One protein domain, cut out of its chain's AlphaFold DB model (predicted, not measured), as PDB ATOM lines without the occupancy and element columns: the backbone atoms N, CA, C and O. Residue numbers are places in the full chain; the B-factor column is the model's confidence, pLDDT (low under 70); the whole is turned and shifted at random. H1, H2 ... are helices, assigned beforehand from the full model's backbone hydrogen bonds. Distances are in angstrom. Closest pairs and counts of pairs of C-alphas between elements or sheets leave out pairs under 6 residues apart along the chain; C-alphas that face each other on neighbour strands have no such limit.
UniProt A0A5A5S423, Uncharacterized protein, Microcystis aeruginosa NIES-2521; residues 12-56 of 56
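Overview. This is residues 12 to 56 of the 56 residues of an uncharacterized protein of Microcystis aeruginosa NIES-2521 (UniProt A0A5A5S423). A long helix, H2, makes the length of the model, and a shorter helix, H1, stands steeply to it at its first end, so that the two make a corner like an L. A short loop, residues 24 to 30, joins them, and most of H2 sticks out free as an arm, residues 36 to 54. The printed part has 45 residues with two named helices, H1 then H2, and no named strand; the class is all helix. It is extended, with a radius of gyration of the C-alphas of 14.6 A and spans of 43 by 22 by 14 A.

Along the chain. H1, residues 12 to 23, begins at C-alpha 12 at (120.217, 139.963, 113.366) and is 16.6 A long from first to last C-alpha. H2, residues 31 to 54, is 34.9 A long and ends at C-alpha 54 at (112.109, 146.852, 147.340).

Arrangement. H1 and H2 only just touch, with 3 pairs of C-alphas within 8 A, through residues 17 to 21 and 31 to 34 alone. The closest C-alphas, of Leu 17 and Tyr 31, are 7.0 A apart. They run opposite ways at a steep tilt of 66 degrees. In H1 and H2 every O i to N i+4 pair is within hydrogen-bond range.

Size, cuts and confidence. The C-alphas farthest apart, of Pro 27 and Lys 56, are 44.7 A apart. The printed part has no cut, and its link is short. Residues 24 to 29 and residue 56 have pLDDT under 70.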
ATOM      1  N   ASP A  12     120.046 138.520 113.156       95.44
ATOM      2  CA  ASP A  12     120.217 139.963 113.366       95.44
ATOM      3  C   ASP A  12     121.152 140.265 114.552       95.44
ATOM      4  O   ASP A  12     121.983 141.172 114.502       95.44
ATOM      5  N   THR A  13     121.068 139.467 115.623       92.44
ATOM      6  CA  THR A  13     121.947 139.589 116.792       92.44
ATOM      7  C   THR A  13     123.385 139.212 116.444       92.44
ATOM      8  O   THR A  13     124.314 139.890 116.884       92.44
ATOM      9  N   MET A  14     123.585 138.166 115.638       91.69
ATOM     10  CA  MET A  14     124.915 137.781 115.151       91.69
ATOM     11  C   MET A  14     125.530 138.885 114.285       91.69
ATOM     12  O   MET A  14     126.673 139.268 114.523       91.69
ATOM     13  N   GLN A  15     124.755 139.489 113.379       92.38
ATOM     14  CA  GLN A  15     125.221 140.603 112.544       92.38
ATOM     15  C   GLN A  15     125.636 141.831 113.373       92.38
ATOM     16  O   GLN A  15     126.612 142.517 113.051       92.38
ATOM     17  N   LEU A  16     124.923 142.121 114.466       91.00
ATOM     18  CA  LEU A  16     125.305 143.191 115.392       91.00
ATOM     19  C   LEU A  16     126.632 142.891 116.100       91.00
ATOM     20  O   LEU A  16     127.477 143.784 116.211       91.00
ATOM     21  N   LEU A  17     126.832 141.647 116.545       89.19
ATOM     22  CA  LEU A  17     128.089 141.217 117.157       89.19
ATOM     23  C   LEU A  17     129.252 141.319 116.162       89.19
ATOM     24  O   LEU A  17     130.293 141.873 116.516       89.19
ATOM     25  N   ASP A  18     129.056 140.897 114.912       89.12
ATOM     26  CA  ASP A  18     130.051 141.018 113.836       89.12
ATOM     27  C   ASP A  18     130.460 142.472 113.610       89.12
ATOM     28  O   ASP A  18     131.646 142.812 113.520       89.12
ATOM     29  N   ARG A  19     129.473 143.372 113.575       89.31
ATOM     30  CA  ARG A  19     129.721 144.806 113.420       89.31
ATOM     31  C   ARG A  19     130.535 145.370 114.583       89.31
ATOM     32  O   ARG A  19     131.416 146.202 114.377       89.31
ATOM     33  N   TRP A  20     130.261 144.931 115.807       86.50
ATOM     34  CA  TRP A  20     131.009 145.378 116.980       86.50
ATOM     35  C   TRP A  20     132.436 144.852 116.997       86.50
ATOM     36  O   TRP A  20     133.347 145.618 117.311       86.50
ATOM     37  N   LEU A  21     132.641 143.596 116.604       85.06
ATOM     38  CA  LEU A  21     133.968 142.996 116.486       85.06
ATOM     39  C   LEU A  21     134.819 143.722 115.446       85.06
ATOM     40  O   LEU A  21     135.924 144.159 115.759       85.06
ATOM     41  N   THR A  22     134.266 143.937 114.251       83.88
ATOM     42  CA  THR A  22     134.947 144.636 113.147       83.88
ATOM     43  C   THR A  22     135.221 146.112 113.441       83.88
ATOM     44  O   THR A  22     136.231 146.647 112.997       83.88
ATOM     45  N   SER A  23     134.354 146.779 114.210       79.81
ATOM     46  CA  SER A  23     134.551 148.179 114.617       79.81
ATOM     47  C   SER A  23     135.573 148.366 115.742       79.81
ATOM     48  O   SER A  23     136.005 149.490 116.005       79.81
ATOM     49  N   SER A  24     135.940 147.292 116.446       68.69
ATOM     50  CA  SER A  24     136.849 147.392 117.577       68.69
ATOM     51  C   SER A  24     138.290 147.252 117.102       68.69
ATOM     52  O   SER A  24     138.674 146.242 116.528       68.69
ATOM     53  N   ASN A  25     139.123 148.240 117.418       63.44
ATOM     54  CA  ASN A  25     140.564 148.176 117.166       63.44
ATOM     55  C   ASN A  25     141.302 147.274 118.185       63.44
ATOM     56  O   ASN A  25     142.506 147.419 118.384       63.44
ATOM     57  N   TYR A  26     140.570 146.400 118.887       57.34
ATOM     58  CA  TYR A  26     141.083 145.539 119.945       57.34
ATOM     59  C   TYR A  26     141.098 144.084 119.462       57.34
ATOM     60  O   TYR A  26     140.031 143.479 119.344       57.34
ATOM     61  N   PRO A  27     142.283 143.500 119.227       56.38
ATOM     62  CA  PRO A  27     142.418 142.163 118.647       56.38
ATOM     63  C   PRO A  27     141.948 141.017 119.564       56.38
ATOM     64  O   PRO A  27     141.853 139.885 119.110       56.38
ATOM     65  N   GLU A  28     141.627 141.292 120.834       60.47
ATOM     66  CA  GLU A  28     141.216 140.286 121.832       60.47
ATOM     67  C   GLU A  28     139.699 140.232 122.090       60.47
ATOM     68  O   GLU A  28     139.225 139.496 122.963       60.47
ATOM     69  N   LYS A  29     138.892 141.024 121.374       66.81
ATOM     70  CA  LYS A  29     137.437 140.877 121.479       66.81
ATOM     71  C   LYS A  29     137.014 139.646 120.687       66.81
ATOM     72  O   LYS A  29     136.969 139.672 119.470       66.81
ATOM     73  N   GLU A  30     136.690 138.575 121.398       82.12
ATOM     74  CA  GLU A  30     135.972 137.419 120.859       82.12
ATOM     75  C   GLU A  30     134.468 137.554 121.141       82.12
ATOM     76  O   GLU A  30     134.066 138.246 122.085       82.12
ATOM     77  N   TYR A  31     133.623 136.843 120.383       85.88
ATOM     78  CA  TYR A  31     132.177 136.766 120.651       85.88
ATOM     79  C   TYR A  31     131.881 136.440 122.116       85.88
ATOM     80  O   TYR A  31     131.015 137.062 122.722       85.88
ATOM     81  N   ASN A  32     132.650 135.525 122.712       87.00
ATOM     82  CA  ASN A  32     132.508 135.151 124.117       87.00
ATOM     83  C   ASN A  32     132.658 136.349 125.057       87.00
ATOM     84  O   ASN A  32     131.893 136.469 126.010       87.00
ATOM     85  N   ASN A  33     133.597 137.255 124.790       87.69
ATOM     86  CA  ASN A  33     133.806 138.437 125.624       87.69
ATOM     87  C   ASN A  33     132.624 139.402 125.504       87.69
ATOM     88  O   ASN A  33     132.103 139.857 126.520       87.69
ATOM     89  N   LEU A  34     132.145 139.653 124.281       87.81
ATOM     90  CA  LEU A  34     130.971 140.502 124.054       87.81
ATOM     91  C   LEU A  34     129.710 139.932 124.714       87.81
ATOM     92  O   LEU A  34     128.986 140.657 125.394       87.81
ATOM     93  N   ILE A  35     129.479 138.629 124.556       89.44
ATOM     94  CA  ILE A  35     128.338 137.925 125.147       89.44
ATOM     95  C   ILE A  35     128.434 137.954 126.677       89.44
ATOM     96  O   ILE A  35     127.450 138.268 127.347       89.44
ATOM     97  N   ASN A  36     129.614 137.694 127.244       89.31
ATOM     98  CA  ASN A  36     129.824 137.729 128.691       89.31
ATOM     99  C   ASN A  36     129.556 139.118 129.280       89.31
ATOM    100  O   ASN A  36     128.884 139.222 130.307       89.31
ATOM    101  N   GLU A  37     130.047 140.183 128.646       89.50
ATOM    102  CA  GLU A  37     129.794 141.549 129.111       89.50
ATOM    103  C   GLU A  37     128.313 141.927 128.992       89.50
ATOM    104  O   GLU A  37     127.744 142.473 129.939       89.50
ATOM    105  N   ALA A  38     127.646 141.562 127.892       90.06
ATOM    106  CA  ALA A  38     126.210 141.787 127.735       90.06
ATOM    107  C   ALA A  38     125.390 141.085 128.835       90.06
ATOM    108  O   ALA A  38     124.498 141.692 129.431       90.06
ATOM    109  N   ILE A  39     125.729 139.832 129.166       91.44
ATOM    110  CA  ILE A  39     125.075 139.076 130.244       91.44
ATOM    111  C   ILE A  39     125.307 139.747 131.604       91.44
ATOM    112  O   ILE A  39     124.358 139.896 132.378       91.44
ATOM    113  N   LYS A  40     126.541 140.176 131.906       93.88
ATOM    114  CA  LYS A  40     126.850 140.882 133.161       93.88
ATOM    115  C   LYS A  40     126.008 142.145 133.306       93.88
ATOM    116  O   LYS A  40     125.391 142.340 134.352       93.88
ATOM    117  N   LEU A  41     125.952 142.967 132.258       94.94
ATOM    118  CA  LEU A  41     125.178 144.208 132.255       94.94
ATOM    119  C   LEU A  41     123.690 143.943 132.484       94.94
ATOM    120  O   LEU A  41     123.082 144.596 133.332       94.94
ATOM    121  N   TYR A  42     123.129 142.941 131.804       94.94
ATOM    122  CA  TYR A  42     121.737 142.547 132.002       94.94
ATOM    123  C   TYR A  42     121.464 142.123 133.453       94.94
ATOM    124  O   TYR A  42     120.522 142.614 134.073       94.94
ATOM    125  N   ILE A  43     122.309 141.264 134.036       95.12
ATOM    126  CA  ILE A  43     122.155 140.821 135.432       95.12
ATOM    127  C   ILE A  43     122.226 142.013 136.396       95.12
ATOM    128  O   ILE A  43     121.388 142.123 137.295       95.12
ATOM    129  N   MET A  44     123.188 142.919 136.206       96.19
ATOM    130  CA  MET A  44     123.325 144.121 137.035       96.19
ATOM    131  C   MET A  44     122.087 145.019 136.949       96.19
ATOM    132  O   MET A  44     121.629 145.545 137.966       96.19
ATOM    133  N   GLU A  45     121.521 145.185 135.755       96.06
ATOM    134  CA  GLU A  45     120.300 145.962 135.560       96.06
ATOM    135  C   GLU A  45     119.099 145.318 136.264       96.06
ATOM    136  O   GLU A  45     118.368 146.006 136.981       96.06
ATOM    137  N   GLN A  46     118.929 143.998 136.135       95.25
ATOM    138  CA  GLN A  46     117.862 143.267 136.824       95.25
ATOM    139  C   GLN A  46     117.976 143.398 138.347       95.25
ATOM    140  O   GLN A  46     116.989 143.702 139.017       95.25
ATOM    141  N   GLN A  47     119.186 143.260 138.897       93.81
ATOM    142  CA  GLN A  47     119.434 143.454 140.330       93.81
ATOM    143  C   GLN A  47     119.112 144.881 140.776       93.81
ATOM    144  O   GLN A  47     118.441 145.084 141.789       93.81
ATOM    145  N   ARG A  48     119.539 145.886 140.003       94.56
ATOM    146  CA  ARG A  48     119.229 147.292 140.289       94.56
ATOM    147  C   ARG A  48     117.722 147.542 140.284       94.56
ATOM    148  O   ARG A  48     117.223 148.257 141.151       94.56
ATOM    149  N   ASN A  49     117.003 146.982 139.317       94.75
ATOM    150  CA  ASN A  49     115.556 147.145 139.204       94.75
ATOM    151  C   ASN A  49     114.819 146.457 140.354       94.75
ATOM    152  O   ASN A  49     113.912 147.058 140.928       94.75
ATOM    153  N   TYR A  50     115.262 145.266 140.750       95.31
ATOM    154  CA  TYR A  50     114.747 144.572 141.926       95.31
ATOM    155  C   TYR A  50     114.934 145.399 143.207       95.31
ATOM    156  O   TYR A  50     113.970 145.653 143.925       95.31
ATOM    157  N   LEU A  51     116.141 145.919 143.455       95.31
ATOM    158  CA  LEU A  51     116.411 146.766 144.625       95.31
ATOM    159  C   LEU A  51     115.564 148.047 144.623       95.31
ATOM    160  O   LEU A  51     115.041 148.442 145.660       95.31
ATOM    161  N   LYS A  52     115.369 148.680 143.459       94.94
ATOM    162  CA  LYS A  52     114.472 149.843 143.334       94.94
ATOM    163  C   LYS A  52     113.018 149.514 143.678       94.94
ATOM    164  O   LYS A  52     112.323 150.390 144.177       94.94
ATOM    165  N   GLN A  53     112.551 148.302 143.375       91.56
ATOM    166  CA  GLN A  53     111.200 147.864 143.732       91.56
ATOM    167  C   GLN A  53     111.067 147.589 145.232       91.56
ATOM    168  O   GLN A  53     110.024 147.890 145.790       91.56
ATOM    169  N   GLN A  54     112.111 147.072 145.886       85.94
ATOM    170  CA  GLN A  54     112.109 146.852 147.340       85.94
ATOM    171  C   GLN A  54     112.178 148.144 148.164       85.94
ATOM    172  O   GLN A  54     111.787 148.152 149.325       85.94
ATOM    173  N   LEU A  55     112.719 149.216 147.583       85.06
ATOM    174  CA  LEU A  55     112.815 150.537 148.211       85.06
ATOM    175  C   LEU A  55     111.577 151.422 147.964       85.06
ATOM    176  O   LEU A  55     111.574 152.575 148.396       85.06
ATOM    177  N   LYS A  56     110.572 150.919 147.238       66.06
ATOM    178  CA  LYS A  56     109.261 151.557 147.063       66.06
ATOM    179  C   LYS A  56     108.281 151.061 148.112       66.06
ATOM    180  O   LYS A  56     107.450 151.895 148.527       66.06
TER     181      LYS A  56